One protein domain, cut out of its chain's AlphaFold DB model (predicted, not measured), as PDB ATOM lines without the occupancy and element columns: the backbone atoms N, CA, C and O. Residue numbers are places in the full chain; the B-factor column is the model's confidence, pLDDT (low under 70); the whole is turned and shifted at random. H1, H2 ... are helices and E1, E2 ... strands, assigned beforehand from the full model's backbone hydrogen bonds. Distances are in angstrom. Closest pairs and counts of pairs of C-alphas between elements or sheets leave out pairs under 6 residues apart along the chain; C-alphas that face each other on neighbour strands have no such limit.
ATOM      1  N   ILE A 216      15.759  29.751 -16.163       93.75
ATOM      2  CA  ILE A 216      15.678  30.285 -17.522       93.75
ATOM      3  C   ILE A 216      14.335  29.841 -18.086       93.75
ATOM      4  O   ILE A 216      14.132  28.653 -18.330       93.75
ATOM      5  N   GLU A 217      13.429  30.789 -18.287       94.75
ATOM      6  CA  GLU A 217      12.114  30.542 -18.869       94.75
ATOM      7  C   GLU A 217      11.982  31.343 -20.166       94.75
ATOM      8  O   GLU A 217      12.089  32.567 -20.164       94.75
ATOM      9  N   ILE A 218      11.791  30.649 -21.291       96.25
ATOM     10  CA  ILE A 218      11.566  31.289 -22.590       96.25
ATOM     11  C   ILE A 218      10.087  31.649 -22.664       96.25
ATOM     12  O   ILE A 218       9.238  30.762 -22.703       96.25
ATOM     13  N   LEU A 219       9.791  32.945 -22.675       96.81
ATOM     14  CA  LEU A 219       8.426  33.465 -22.672       96.81
ATOM     15  C   LEU A 219       7.883  33.626 -24.089       96.81
ATOM     16  O   LEU A 219       6.704  33.400 -24.340       96.81
ATOM     17  N   TYR A 220       8.752  34.032 -25.013       97.56
ATOM     18  CA  TYR A 220       8.398  34.279 -26.403       97.56
ATOM     19  C   TYR A 220       9.615  34.051 -27.302       97.56
ATOM     20  O   TYR A 220      10.744  34.314 -26.883       97.56
ATOM     21  N   GLN A 221       9.397  33.567 -28.524       97.25
ATOM     22  CA  GLN A 221      10.450  33.361 -29.517       97.25
ATOM     23  C   GLN A 221       9.937  33.755 -30.900       97.25
ATOM     24  O   GLN A 221       8.994  33.142 -31.394       97.25
ATOM     25  N   ASP A 222      10.549  34.774 -31.499       96.44
ATOM     26  CA  ASP A 222      10.201  35.289 -32.824       96.44
ATOM     27  C   ASP A 222      11.294  36.242 -33.333       96.44
ATOM     28  O   ASP A 222      12.001  36.881 -32.547       96.44
ATOM     29  N   GLU A 223      11.399  36.402 -34.651       94.81
ATOM     30  CA  GLU A 223      12.362  37.310 -35.280       94.81
ATOM     31  C   GLU A 223      12.142  38.778 -34.868       94.81
ATOM     32  O   GLU A 223      13.102  39.544 -34.762       94.81
ATOM     33  N   CYS A 224      10.904  39.175 -34.537       94.56
ATOM     34  CA  CYS A 224      10.620  40.535 -34.071       94.56
ATOM     35  C   CYS A 224      11.344  40.899 -32.761       94.56
ATOM     36  O   CYS A 224      11.556  42.080 -32.491       94.56
ATOM     37  N   ILE A 225      11.774  39.905 -31.972       96.50
ATOM     38  CA  ILE A 225      12.534  40.117 -30.734       96.50
ATOM     39  C   ILE A 225      13.992  40.492 -31.019       96.50
ATOM     40  O   ILE A 225      14.598  41.224 -30.237       96.50
ATOM     41  N   VAL A 226      14.557  40.052 -32.147       96.00
ATOM     42  CA  VAL A 226      15.973  40.275 -32.484       96.00
ATOM     43  C   VAL A 226      16.296  41.769 -32.570       96.00
ATOM     44  O   VAL A 226      17.376  42.188 -32.165       96.00
ATOM     45  N   ALA A 227      15.353  42.590 -33.035       92.00
ATOM     46  CA  ALA A 227      15.525  44.036 -33.172       92.00
ATOM     47  C   ALA A 227      15.119  44.844 -31.921       92.00
ATOM     48  O   ALA A 227      15.163  46.070 -31.951       92.00
ATOM     49  N   LEU A 228      14.708  44.190 -30.830       93.12
ATOM     50  CA  LEU A 228      14.233  44.873 -29.626       93.12
ATOM     51  C   LEU A 228      15.390  45.501 -28.826       93.12
ATOM     52  O   LEU A 228      16.425  44.860 -28.612       93.12
ATOM     53  N   GLY A 229      15.181  46.724 -28.328       89.62
ATOM     54  CA  GLY A 229      16.112  47.438 -27.452       89.62
ATOM     55  C   GLY A 229      17.377  47.877 -28.188       89.62
ATOM     56  O   GLY A 229      17.358  48.817 -28.978       89.62
ATOM     57  N   SER A 230      18.492  47.189 -27.933       93.81
ATOM     58  CA  SER A 230      19.788  47.501 -28.551       93.81
ATOM     59  C   SER A 230      20.137  46.583 -29.728       93.81
ATOM     60  O   SER A 230      19.556  45.509 -29.898       93.81
ATOM     61  N   ASP A 231      21.172  46.963 -30.482       96.38
ATOM     62  CA  ASP A 231      21.749  46.147 -31.559       96.38
ATOM     63  C   ASP A 231      22.491  44.896 -31.046       96.38
ATOM     64  O   ASP A 231      22.885  44.046 -31.833       96.38
ATOM     65  N   SER A 232      22.680  44.716 -29.735       97.00
ATOM     66  CA  SER A 232      23.317  43.507 -29.196       97.00
ATOM     67  C   SER A 232      22.361  42.306 -29.181       97.00
ATOM     68  O   SER A 232      21.163  42.430 -28.900       97.00
ATOM     69  N   LEU A 233      22.902  41.108 -29.439       96.94
ATOM     70  CA  LEU A 233      22.153  39.845 -29.389       96.94
ATOM     71  C   LEU A 233      21.817  39.375 -27.971       96.94
ATOM     72  O   LEU A 233      21.055  38.423 -27.815       96.94
ATOM     73  N   HIS A 234      22.376  39.984 -26.928       96.00
ATOM     74  CA  HIS A 234      22.048  39.611 -25.558       96.00
ATOM     75  C   HIS A 234      22.058  40.821 -24.638       96.00
ATOM     76  O   HIS A 234      23.125  41.342 -24.325       96.00
ATOM     77  N   VAL A 235      20.871  41.232 -24.190       94.88
ATOM     78  CA  VAL A 235      20.673  42.423 -23.359       94.88
ATOM     79  C   VAL A 235      19.598  42.180 -22.316       94.88
ATOM     80  O   VAL A 235      18.543  41.617 -22.612       94.88
ATOM     81  N   GLN A 236      19.869  42.624 -21.091       94.12
ATOM     82  CA  GLN A 236      18.849  42.772 -20.064       94.12
ATOM     83  C   GLN A 236      18.010  44.008 -20.385       94.12
ATOM     84  O   GLN A 236      18.553  45.101 -20.522       94.12
ATOM     85  N   LEU A 237      16.704  43.815 -20.536       93.38
ATOM     86  CA  LEU A 237      15.786  44.870 -20.943       93.38
ATOM     87  C   LEU A 237      15.512  45.811 -19.774       93.38
ATOM     88  O   LEU A 237      15.227  45.362 -18.660       93.38
ATOM     89  N   THR A 238      15.573  47.112 -20.041       91.44
ATOM     90  CA  THR A 238      15.157  48.125 -19.070       91.44
ATOM     91  C   THR A 238      13.626  48.247 -19.054       91.44
ATOM     92  O   THR A 238      12.949  47.753 -19.965       91.44
ATOM     93  N   PRO A 239      13.032  48.902 -18.041       89.62
ATOM     94  CA  PRO A 239      11.598  49.190 -18.047       89.62
ATOM     95  C   PRO A 239      11.145  49.951 -19.306       89.62
ATOM     96  O   PRO A 239      10.057  49.703 -19.824       89.62
ATOM     97  N   GLU A 240      11.997  50.831 -19.840       91.31
ATOM     98  CA  GLU A 240      11.745  51.591 -21.066       91.31
ATOM     99  C   GLU A 240      11.717  50.687 -22.303       91.31
ATOM    100  O   GLU A 240      10.807  50.813 -23.124       91.31
ATOM    101  N   ASP A 241      12.653  49.738 -22.419       92.88
ATOM    102  CA  ASP A 241      12.638  48.740 -23.499       92.88
ATOM    103  C   ASP A 241      11.371  47.886 -23.435       92.88
ATOM    104  O   ASP A 241      10.747  47.564 -24.448       92.88
ATOM    105  N   CYS A 242      10.957  47.531 -22.220       91.94
ATOM    106  CA  CYS A 242       9.771  46.723 -22.017       91.94
ATOM    107  C   CYS A 242       8.479  47.456 -22.406       91.94
ATOM    108  O   CYS A 242       7.532  46.829 -22.885       91.94
ATOM    109  N   ALA A 243       8.431  48.780 -22.243       91.38
ATOM    110  CA  ALA A 243       7.313  49.596 -22.709       91.38
ATOM    111  C   ALA A 243       7.181  49.590 -24.245       91.38
ATOM    112  O   ALA A 243       6.082  49.787 -24.764       91.38
ATOM    113  N   GLN A 244       8.277  49.319 -24.963       92.50
ATOM    114  CA  GLN A 244       8.333  49.245 -26.427       92.50
ATOM    115  C   GLN A 244       8.056  47.838 -26.981       92.50
ATOM    116  O   GLN A 244       8.111  47.631 -28.195       92.50
ATOM    117  N   LEU A 245       7.744  46.860 -26.122       93.50
ATOM    118  CA  LEU A 245       7.418  45.507 -26.568       93.50
ATOM    119  C   LEU A 245       6.227  45.518 -27.544       93.50
ATOM    120  O   LEU A 245       5.193  46.127 -27.240       93.50
ATOM    121  N   PRO A 246       6.309  44.797 -28.681       94.06
ATOM    122  CA  PRO A 246       5.181  44.673 -29.596       94.06
ATOM    123  C   PRO A 246       3.937  44.147 -28.871       94.06
ATOM    124  O   PRO A 246       4.043  43.237 -28.047       94.06
ATOM    125  N   CYS A 247       2.747  44.658 -29.209       93.94
ATOM    126  CA  CYS A 247       1.499  44.281 -28.525       93.94
ATOM    127  C   CYS A 247       1.301  42.759 -28.449       93.94
ATOM    128  O   CYS A 247       0.993  42.245 -27.379       93.94
ATOM    129  N   LYS A 248       1.585  42.040 -29.545       94.69
ATOM    130  CA  LYS A 248       1.505  40.570 -29.608       94.69
ATOM    131  C   LYS A 248       2.408  39.877 -28.584       94.69
ATOM    132  O   LYS A 248       2.006  38.893 -27.978       94.69
ATOM    133  N   VAL A 249       3.620  40.401 -28.384       95.62
ATOM    134  CA  VAL A 249       4.574  39.865 -27.405       95.62
ATOM    135  C   VAL A 249       4.048  40.129 -26.002       95.62
ATOM    136  O   VAL A 249       3.969  39.212 -25.196       95.62
ATOM    137  N   ARG A 250       3.620  41.368 -25.727       94.50
ATOM    138  CA  ARG A 250       3.096  41.774 -24.418       94.50
ATOM    139  C   ARG A 250       1.861  40.969 -24.005       94.50
ATOM    140  O   ARG A 250       1.742  40.610 -22.842       94.50
ATOM    141  N   GLU A 251       0.969  40.668 -24.942       94.12
ATOM    142  CA  GLU A 251      -0.225  39.841 -24.712       94.12
ATOM    143  C   GLU A 251       0.106  38.367 -24.441       94.12
ATOM    144  O   GLU A 251      -0.638  37.698 -23.725       94.12
ATOM    145  N   ALA A 252       1.223  37.867 -24.974       94.88
ATOM    146  CA  ALA A 252       1.687  36.503 -24.742       94.88
ATOM    147  C   ALA A 252       2.426  36.325 -23.401       94.88
ATOM    148  O   ALA A 252       2.637  35.192 -22.965       94.88
ATOM    149  N   LEU A 253       2.829  37.415 -22.736       95.00
ATOM    150  CA  LEU A 253       3.584  37.341 -21.487       95.00
ATOM    151  C   LEU A 253       2.710  36.898 -20.299       95.00
ATOM    152  O   LEU A 253       1.591  37.391 -20.128       95.00
ATOM    153  N   PRO A 254       3.231  36.038 -19.399       94.94
ATOM    154  CA  PRO A 254       2.563  35.735 -18.139       94.94
ATOM    155  C   PRO A 254       2.323  37.002 -17.309       94.94
ATOM    156  O   PRO A 254       3.197  37.867 -17.214       94.94
ATOM    157  N   ARG A 255       1.166  37.086 -16.634       91.69
ATOM    158  CA  ARG A 255       0.804  38.244 -15.791       91.69
ATOM    159  C   ARG A 255       1.864  38.570 -14.740       91.69
ATOM    160  O   ARG A 255       2.190  39.734 -14.564       91.69
ATOM    161  N   SER A 256       2.459  37.553 -14.119       91.62
ATOM    162  CA  SER A 256       3.529  37.727 -13.131       91.62
ATOM    163  C   SER A 256       4.770  38.423 -13.699       91.62
ATOM    164  O   SER A 256       5.431  39.178 -12.994       91.62
ATOM    165  N   VAL A 257       5.092  38.190 -14.976       92.94
ATOM    166  CA  VAL A 257       6.205  38.869 -15.653       92.94
ATOM    167  C   VAL A 257       5.805  40.294 -16.020       92.94
ATOM    168  O   VAL A 257       6.587  41.213 -15.806       92.94
ATOM    169  N   LEU A 258       4.581  40.495 -16.518       90.50
ATOM    170  CA  LEU A 258       4.060  41.830 -16.828       90.50
ATOM    171  C   LEU A 258       4.036  42.737 -15.595       90.50
ATOM    172  O   LEU A 258       4.467  43.878 -15.683       90.50
ATOM    173  N   GLU A 259       3.579  42.234 -14.451       90.81
ATOM    174  CA  GLU A 259       3.577  42.969 -13.181       90.81
ATOM    175  C   GLU A 259       4.993  43.347 -12.737       90.81
ATOM    176  O   GLU A 259       5.212  44.428 -12.195       90.81
ATOM    177  N   HIS A 260       5.977  42.480 -12.977       87.25
ATOM    178  CA  HIS A 260       7.369  42.785 -12.664       87.25
ATOM    179  C   HIS A 260       7.926  43.887 -13.572       87.25
ATOM    180  O   HIS A 260       8.507  44.863 -13.104       87.25
ATOM    181  N   VAL A 261       7.663  43.764 -14.869       84.81
ATOM    182  CA  VAL A 261       8.052  44.729 -15.898       84.81
ATOM    183  C   VAL A 261       7.419  46.108 -15.678       84.81
ATOM    184  O   VAL A 261       8.066  47.126 -15.910       84.81
ATOM    185  N   THR A 262       6.169  46.167 -15.213       84.62
ATOM    186  CA  THR A 262       5.470  47.428 -14.910       84.62
ATOM    187  C   THR A 262       5.836  48.012 -13.543       84.62
ATOM    188  O   THR A 262       5.301  49.050 -13.157       84.62
ATOM    189  N   GLY A 263       6.736  47.364 -12.794       81.38
ATOM    190  CA  GLY A 263       7.159  47.799 -11.463       81.38
ATOM    191  C   GLY A 263       6.133  47.537 -10.354       81.38
ATOM    192  O   GLY A 263       6.315  48.018  -9.235       81.38
ATOM    193  N   GLN A 264       5.068  46.778 -10.631       79.69
ATOM    194  CA  GLN A 264       4.061  46.385  -9.640       79.69
ATOM    195  C   GLN A 264       4.541  45.231  -8.749       79.69
ATOM    196  O   GLN A 264       4.240  45.213  -7.555       79.69
ATOM    197  N   ALA A 265       5.327  44.297  -9.295       76.81
ATOM    198  CA  ALA A 265       5.893  43.174  -8.554       76.81
ATOM    199  C   ALA A 265       7.392  43.364  -8.285       76.81
ATOM    200  O   ALA A 265       8.196  43.577  -9.195       76.81
ATOM    201  N   ARG A 266       7.790  43.216  -7.016       71.44
ATOM    202  CA  ARG A 266       9.189  43.289  -6.572       71.44
ATOM    203  C   ARG A 266       9.789  41.893  -6.420       71.44
ATOM    204  O   ARG A 266      10.035  41.458  -5.301       71.44
ATOM    205  N   ASP A 267      10.012  41.194  -7.527       85.62
ATOM    206  CA  ASP A 267      10.974  40.087  -7.537       85.62
ATOM    207  C   ASP A 267      12.338  40.655  -7.964       85.62
ATOM    208  O   ASP A 267      12.571  40.809  -9.157       85.62
ATOM    209  N   PRO A 268      13.222  41.048  -7.029       83.31
ATOM    210  CA  PRO A 268      14.480  41.716  -7.374       83.31
ATOM    211  C   PRO A 268      15.448  40.813  -8.149       83.31
ATOM    212  O   PRO A 268      16.392  41.317  -8.751       83.31
ATOM    213  N   ASP A 269      15.228  39.497  -8.119       88.81
ATOM    214  CA  ASP A 269      16.092  38.516  -8.765       88.81
ATOM    215  C   ASP A 269      15.605  38.148 -10.173       88.81
ATOM    216  O   ASP A 269      16.322  37.468 -10.912       88.81
ATOM    217  N   LEU A 270      14.397  38.567 -10.560       91.81
ATOM    218  CA  LEU A 270      13.884  38.368 -11.908       91.81
ATOM    219  C   LEU A 270      14.423  39.458 -12.838       91.81
ATOM    220  O   LEU A 270      14.316  40.646 -12.573       91.81
ATOM    221  N   ALA A 271      14.989  39.040 -13.962       92.44
ATOM    222  CA  ALA A 271      15.416  39.916 -15.038       92.44
ATOM    223  C   ALA A 271      14.739  39.484 -16.337       92.44
ATOM    224  O   ALA A 271      14.702  38.294 -16.659       92.44
ATOM    225  N   LEU A 272      14.229  40.445 -17.107       94.62
ATOM    226  CA  LEU A 272      13.769  40.184 -18.464       94.62
ATOM    227  C   LEU A 272      14.932  40.396 -19.432       94.62
ATOM    228  O   LEU A 272      15.585  41.437 -19.420       94.62
ATOM    229  N   VAL A 273      15.213  39.394 -20.252       95.44
ATOM    230  CA  VAL A 273      16.403  39.362 -21.099       95.44
ATOM    231  C   VAL A 273      16.003  39.062 -22.533       95.44
ATOM    232  O   VAL A 273      15.356  38.053 -22.813       95.44
ATOM    233  N   LYS A 274      16.445  39.910 -23.457       96.25
ATOM    234  CA  LYS A 274      16.497  39.590 -24.881       96.25
ATOM    235  C   LYS A 274      17.725  38.718 -25.131       96.25
ATOM    236  O   LYS A 274      18.846  39.089 -24.774       96.25
ATOM    237  N   HIS A 275      17.533  37.557 -25.743       96.56
ATOM    238  CA  HIS A 275      18.607  36.640 -26.109       96.56
ATOM    239  C   HIS A 275      18.364  36.070 -27.506       96.56
ATOM    240  O   HIS A 275      17.517  35.200 -27.684       96.56
ATOM    241  N   VAL A 276      19.130  36.545 -28.488       96.56
ATOM    242  CA  VAL A 276      18.959  36.252 -29.916       96.56
ATOM    243  C   VAL A 276      17.531  36.602 -30.354       96.56
ATOM    244  O   VAL A 276      17.177  37.776 -30.380       96.56
ATOM    245  N   ASP A 277      16.711  35.595 -30.635       97.12
ATOM    246  CA  ASP A 277      15.321  35.661 -31.076       97.12
ATOM    247  C   ASP A 277      14.327  35.366 -29.939       97.12
ATOM    248  O   ASP A 277      13.145  35.133 -30.183       97.12
ATOM    249  N   LYS A 278      14.794  35.339 -28.684       97.62
ATOM    250  CA  LYS A 278      14.002  34.941 -27.512       97.62
ATOM    251  C   LYS A 278      13.878  36.059 -26.499       97.62
ATOM    252  O   LYS A 278      14.839  36.768 -26.200       97.62
ATOM    253  N   LEU A 279      12.699  36.128 -25.897       97.50
ATOM    254  CA  LEU A 279      12.430  36.892 -24.693       97.50
ATOM    255  C   LEU A 279      12.401  35.934 -23.501       97.50
ATOM    256  O   LEU A 279      11.624  34.978 -23.478       97.50
ATOM    257  N   VAL A 280      13.276  36.168 -22.526       96.12
ATOM    258  CA  VAL A 280      13.575  35.225 -21.446       96.12
ATOM    259  C   VAL A 280      13.340  35.872 -20.087       96.12
ATOM    260  O   VAL A 280      13.913  36.917 -19.793       96.12
ATOM    261  N   ALA A 281      12.560  35.212 -19.232       95.25
ATOM    262  CA  ALA A 281      12.565  35.457 -17.795       95.25
ATOM    263  C   ALA A 281      13.760  34.723 -17.177       95.25
ATOM    264  O   ALA A 281      13.844  33.491 -17.188       95.25
ATOM    265  N   PHE A 282      14.705  35.492 -16.653       94.75
ATOM    266  CA  PHE A 282      15.962  35.001 -16.120       94.75
ATOM    267  C   PHE A 282      16.042  35.241 -14.612       94.75
ATOM    268  O   PHE A 282      15.823  36.356 -14.158       94.75
ATOM    269  N   ARG A 283      16.403  34.210 -13.838       93.69
ATOM    270  CA  ARG A 283      16.844  34.372 -12.445       93.69
ATOM    271  C   ARG A 283      18.260  33.832 -12.274       93.69
ATOM    272  O   ARG A 283      18.526  32.692 -12.685       93.69
ATOM    273  N   PRO A 284      19.172  34.596 -11.649       94.06
ATOM    274  CA  PRO A 284      20.533  34.154 -11.431       94.06
ATOM    275  C   PRO A 284      20.573  32.941 -10.500       94.06
ATOM    276  O   PRO A 284      19.701  32.717  -9.664       94.06
ATOM    277  N   LYS A 316      27.922  31.895 -24.094       95.06
ATOM    278  CA  LYS A 316      27.773  31.184 -25.373       95.06
ATOM    279  C   LYS A 316      26.328  30.915 -25.783       95.06
ATOM    280  O   LYS A 316      26.120  30.444 -26.891       95.06
ATOM    281  N   GLY A 317      25.350  31.134 -24.905       95.12
ATOM    282  CA  GLY A 317      23.957  30.789 -25.179       95.12
ATOM    283  C   GLY A 317      23.222  30.132 -24.012       95.12
ATOM    284  O   GLY A 317      23.823  29.409 -23.212       95.12
ATOM    285  N   LEU A 318      21.908  30.356 -23.944       93.56
ATOM    286  CA  LEU A 318      21.010  29.777 -22.935       93.56
ATOM    287  C   LEU A 318      20.506  28.378 -23.318       93.56
ATOM    288  O   LEU A 318      20.164  27.572 -22.455       93.56
ATOM    289  N   THR A 319      20.479  28.061 -24.611       93.06
ATOM    290  CA  THR A 319      20.069  26.763 -25.154       93.06
ATOM    291  C   THR A 319      21.139  26.184 -26.076       93.06
ATOM    292  O   THR A 319      22.082  26.857 -26.493       93.06
ATOM    293  N   ARG A 320      20.988  24.909 -26.454       93.06
ATOM    294  CA  ARG A 320      21.883  24.280 -27.436       93.06
ATOM    295  C   ARG A 320      21.819  24.965 -28.808       93.06
ATOM    296  O   ARG A 320      22.837  25.010 -29.491       93.06
ATOM    297  N   ALA A 321      20.655  25.487 -29.197       94.88
ATOM    298  CA  ALA A 321      20.499  26.241 -30.438       94.88
ATOM    299  C   ALA A 321      21.316  27.542 -30.396       94.88
ATOM    300  O   ALA A 321      22.073  27.806 -31.325       94.88
ATOM    301  N   ASP A 322      21.269  28.269 -29.279       95.62
ATOM    302  CA  ASP A 322      22.020  29.520 -29.100       95.62
ATOM    303  C   ASP A 322      23.533  29.280 -29.155       95.62
ATOM    304  O   ASP A 322      24.266  30.025 -29.796       95.62
ATOM    305  N   ILE A 323      24.001  28.172 -28.570       95.69
ATOM    306  CA  ILE A 323      25.414  27.768 -28.649       95.69
ATOM    307  C   ILE A 323      25.835  27.491 -30.098       95.69
ATOM    308  O   ILE A 323      26.955  27.826 -30.491       95.69
ATOM    309  N   ASN A 324      24.953  26.906 -30.913       96.62
ATOM    310  CA  ASN A 324      25.232  26.690 -32.332       96.62
ATOM    311  C   ASN A 324      25.275  28.018 -33.106       96.62
ATOM    312  O   ASN A 324      26.144  28.183 -33.964       96.62
ATOM    313  N   VAL A 325      24.382  28.963 -32.786       97.50
ATOM    314  CA  VAL A 325      24.400  30.331 -33.329       97.50
ATOM    315  C   VAL A 325      25.728  31.008 -32.994       97.50
ATOM    316  O   VAL A 325      26.444  31.408 -33.910       97.50
ATOM    317  N   PHE A 326      26.112  31.033 -31.716       97.81
ATOM    318  CA  PHE A 326      27.378  31.595 -31.241       97.81
ATOM    319  C   PHE A 326      28.588  30.975 -31.953       97.81
ATOM    320  O   PHE A 326      29.433  31.684 -32.489       97.81
ATOM    321  N   THR A 327      28.638  29.642 -32.045       97.75
ATOM    322  CA  THR A 327      29.744  28.930 -32.710       97.75
ATOM    323  C   THR A 327      29.832  29.276 -34.203       97.75
ATOM    324  O   THR A 327      30.923  29.343 -34.772       97.75
ATOM    325  N   ARG A 328      28.691  29.492 -34.872       98.19
ATOM    326  CA  ARG A 328      28.662  29.904 -36.282       98.19
ATOM    327  C   ARG A 328      29.134  31.346 -36.453       98.19
ATOM    328  O   ARG A 328      29.906  31.590 -37.380       98.19
ATOM    329  N   LEU A 329      28.706  32.245 -35.566       98.38
ATOM    330  CA  LEU A 329      29.153  33.636 -35.524       98.38
ATOM    331  C   LEU A 329      30.673  33.711 -35.342       98.38
ATOM    332  O   LEU A 329      31.348  34.303 -36.180       98.38
ATOM    333  N   GLU A 330      31.230  33.012 -34.346       97.88
ATOM    334  CA  GLU A 330      32.683  32.963 -34.118       97.88
ATOM    335  C   GLU A 330      33.451  32.454 -35.344       97.88
ATOM    336  O   GLU A 330      34.498  32.985 -35.712       97.88
ATOM    337  N   ARG A 331      32.929  31.415 -36.006       98.19
ATOM    338  CA  ARG A 331      33.585  30.815 -37.172       98.19
ATOM    339  C   ARG A 331      33.622  31.750 -38.380       98.19
ATOM    340  O   ARG A 331      34.564  31.661 -39.160       98.19
ATOM    341  N   GLN A 332      32.589  32.567 -38.584       98.19
ATOM    342  CA  GLN A 332      32.474  33.422 -39.771       98.19
ATOM    343  C   GLN A 332      33.037  34.829 -39.553       98.19
ATOM    344  O   GLN A 332      33.595  35.397 -40.486       98.19
ATOM    345  N   LEU A 333      32.916  35.371 -38.341       98.00
ATOM    346  CA  LEU A 333      33.245  36.766 -38.028       98.00
ATOM    347  C   LEU A 333      34.470  36.914 -37.116       98.00
ATOM    348  O   LEU A 333      34.910  38.032 -36.852       98.00
ATOM    349  N   GLY A 334      35.031  35.799 -36.647       98.00
ATOM    350  CA  GLY A 334      36.161  35.767 -35.725       98.00
ATOM    351  C   GLY A 334      35.744  35.566 -34.262       98.00
ATOM    352  O   GLY A 334      34.577  35.750 -33.904       98.00
ATOM    353  N   PRO A 335      36.693  35.156 -33.402       97.62
ATOM    354  CA  PRO A 335      36.415  34.840 -32.007       97.62
ATOM    355  C   PRO A 335      36.013  36.093 -31.221       97.62
ATOM    356  O   PRO A 335      36.661  37.135 -31.330       97.62
ATOM    357  N   ARG A 336      34.975  35.969 -30.388       96.81
ATOM    358  CA  ARG A 336      34.589  36.972 -29.388       96.81
ATOM    359  C   ARG A 336      34.201  36.272 -28.089       96.81
ATOM    360  O   ARG A 336      33.744  35.137 -28.110       96.81
ATOM    361  N   ASP A 337      34.339  36.950 -26.955       94.25
ATOM    362  CA  ASP A 337      34.186  36.285 -25.654       94.25
ATOM    363  C   ASP A 337      32.734  35.922 -25.310       94.25
ATOM    364  O   ASP A 337      32.485  34.949 -24.592       94.25
ATOM    365  N   LYS A 338      31.762  36.718 -25.781       95.62
ATOM    366  CA  LYS A 338      30.360  36.634 -25.343       95.62
ATOM    367  C   LYS A 338      29.380  36.915 -26.466       95.62
ATOM    368  O   LYS A 338      29.638  37.751 -27.325       95.62
ATOM    369  N   LEU A 339      28.198  36.313 -26.396       95.62
ATOM    370  CA  LEU A 339      27.115  36.550 -27.346       95.62
ATOM    371  C   LEU A 339      26.674  38.021 -27.372       95.62
ATOM    372  O   LEU A 339      26.379  38.544 -28.436       95.62
ATOM    373  N   ALA A 340      26.731  38.709 -26.226       95.94
ATOM    374  CA  ALA A 340      26.444  40.142 -26.113       95.94
ATOM    375  C   ALA A 340      27.378  41.036 -26.951       95.94
ATOM    376  O   ALA A 340      27.050  42.189 -27.213       95.94
ATOM    377  N   SER A 341      28.539  40.522 -27.368       96.88
ATOM    378  CA  SER A 341      29.470  41.259 -28.229       96.88
ATOM    379  C   SER A 341      29.126  41.175 -29.714       96.88
ATOM    380  O   SER A 341      29.753  41.876 -30.499       96.88
ATOM    381  N   PHE A 342      28.178  40.319 -30.110       98.00
ATOM    382  CA  PHE A 342      27.674  40.234 -31.480       98.00
ATOM    383  C   PHE A 342      26.452  41.127 -31.666       98.00
ATOM    384  O   PHE A 342      25.648  41.289 -30.742       98.00
ATOM    385  N   THR A 343      26.324  41.685 -32.869       97.94
ATOM    386  CA  THR A 343      25.220  42.576 -33.234       97.94
ATOM    387  C   THR A 343      24.111  41.870 -34.022       97.94
ATOM    388  O   THR A 343      24.283  40.742 -34.494       97.94
ATOM    389  N   VAL A 344      22.966  42.529 -34.218       97.75
ATOM    390  CA  VAL A 344      21.914  42.049 -35.129       97.75
ATOM    391  C   VAL A 344      22.425  42.022 -36.569       97.75
ATOM    392  O   VAL A 344      22.105  41.104 -37.324       97.75
ATOM    393  N   GLY A 345      23.267  42.989 -36.946       97.94
ATOM    394  CA  GLY A 345      23.953  42.993 -38.239       97.94
ATOM    395  C   GLY A 345      24.820  41.748 -38.444       97.94
ATOM    396  O   GLY A 345      24.702  41.089 -39.476       97.94
ATOM    397  N   ASP A 346      25.621  41.378 -37.440       98.12
ATOM    398  CA  ASP A 346      26.428  40.151 -37.453       98.12
ATOM    399  C   ASP A 346      25.550  38.900 -37.622       98.12
ATOM    400  O   ASP A 346      25.860  38.013 -38.418       98.12
ATOM    401  N   TYR A 347      24.432  38.840 -36.891       97.94
ATOM    402  CA  TYR A 347      23.468  37.739 -36.947       97.94
ATOM    403  C   TYR A 347      22.864  37.556 -38.344       97.94
ATOM    404  O   TYR A 347      22.860  36.442 -38.869       97.94
ATOM    405  N   ARG A 348      22.464  38.656 -38.987       97.50
ATOM    406  CA  ARG A 348      21.945  38.644 -40.363       97.50
ATOM    407  C   ARG A 348      23.017  38.307 -41.390       97.50
ATOM    408  O   ARG A 348      22.767  37.543 -42.320       97.50
ATOM    409  N   LEU A 349      24.232  38.826 -41.212       97.81
ATOM    410  CA  LEU A 349      25.353  38.595 -42.125       97.81
ATOM    411  C   LEU A 349      25.710  37.106 -42.240       97.81
ATOM    412  O   LEU A 349      26.074  36.640 -43.319       97.81
ATOM    413  N   VAL A 350      25.570  36.339 -41.152       97.25
ATOM    414  CA  VAL A 350      25.832  34.890 -41.161       97.25
ATOM    415  C   VAL A 350      24.667  34.044 -41.697       97.25
ATOM    416  O   VAL A 350      24.804  32.815 -41.810       97.25
ATOM    417  N   GLY A 351      23.552  34.684 -42.063       96.00
ATOM    418  CA  GLY A 351      22.373  34.071 -42.673       96.00
ATOM    419  C   GLY A 351      21.354  33.538 -41.670       96.00
ATOM    420  O   GLY A 351      20.827  32.444 -41.891       96.00
TER     421      GLY A 351
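Overview. This is residues 216 to 284 and 316 to 351 of the 352 residues of the protein "LAFE_0B07558g1_1" of Lachancea fermentati (UniProt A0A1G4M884). A small, twisted sheet of four strands forms the middle of an elongated body, with the short helices H2, H3 and H4 gathered toward one end of the long axis and the helices H5 and H6 making the other end. H1 sits at the sheet beside the turn between E3 and E4. The printed part has 105 residues, with six named helices and four named strands in the order E1 H1 E2 H2 H3 H4 E3 E4 H5 H6. The sheet runs E1 - E4 - E3 - E2, all antiparallel, and the class is mixed, helices and strands. The whole is compact, with a radius of gyration of the C-alphas of 14.0 A, and spans 43 by 27 by 20 A.

Arrangement. In the sheet, E4, residues 278 to 283, is the antiparallel neighbour of E1, residues 216 to 221, at 161 degrees, with N 217 and O 281 2.9 A apart. E4 forms a hairpin with E3, residues 271 to 275, where N 273 and O 280 are 2.8 A apart. E2, residues 234 to 236, is an edge strand antiparallel to E3, with N 274 and O 235 at 2.8 A. The sheet is only just strongly twisted, its C-alphas lying up to 4.3 A off the best plane. H1, residues 223 to 226, only grazes the sheet; the closest C-alphas of H1 and E4 are those of Ile 225 and Lys 278, 6.3 A apart. H3, residues 247 to 252, grazes it too, with C-alphas 249 and 220 of H3 and E1 closest at 6.8 A. H4, residues 255 to 261, grazes it with residues 257 to 261. H2, residues 239 to 243, is only just not on the sheet, with 4 pairs of C-alphas within 10 A; H2 is near H4, with C-alphas 239 and 261 closest at 6.1 A. H5, residues 320 to 333, and H6, residues 344 to 349, are not on the sheet. With its residues 329 to 333 alone, H5 only just touches H6, with 3 pairs of C-alphas within 8 A; the closest are those of Leu 329 and Tyr 347, 7.2 A apart. Every O i to N i+4 pair is within hydrogen-bond range in H2, H3, H4, H5 and H6; H1 is too short for such a pair.

Along the chain. E1 begins at C-alpha 216 (15.678, 30.285, -17.522) and is 13.4 A long; E4 is 15.3 A and E3 12.0 A. H5, the longest helix, covers 19.9 A from C-alpha 320 (21.883, 24.280, -27.436). H6 ends at C-alpha 349 (25.353, 38.595, -42.125).

Size, cuts and confidence. The C-alphas farthest apart are those of Gln 264 and Gln 332, 43.4 A. Residues 285 to 315 are not printed, and C-alphas 284 and 316 are 16.0 A apart across that cut. Of the links printed whole, none is long. The mean pLDDT of the printed part is 94.0, and no printed residue is under 70.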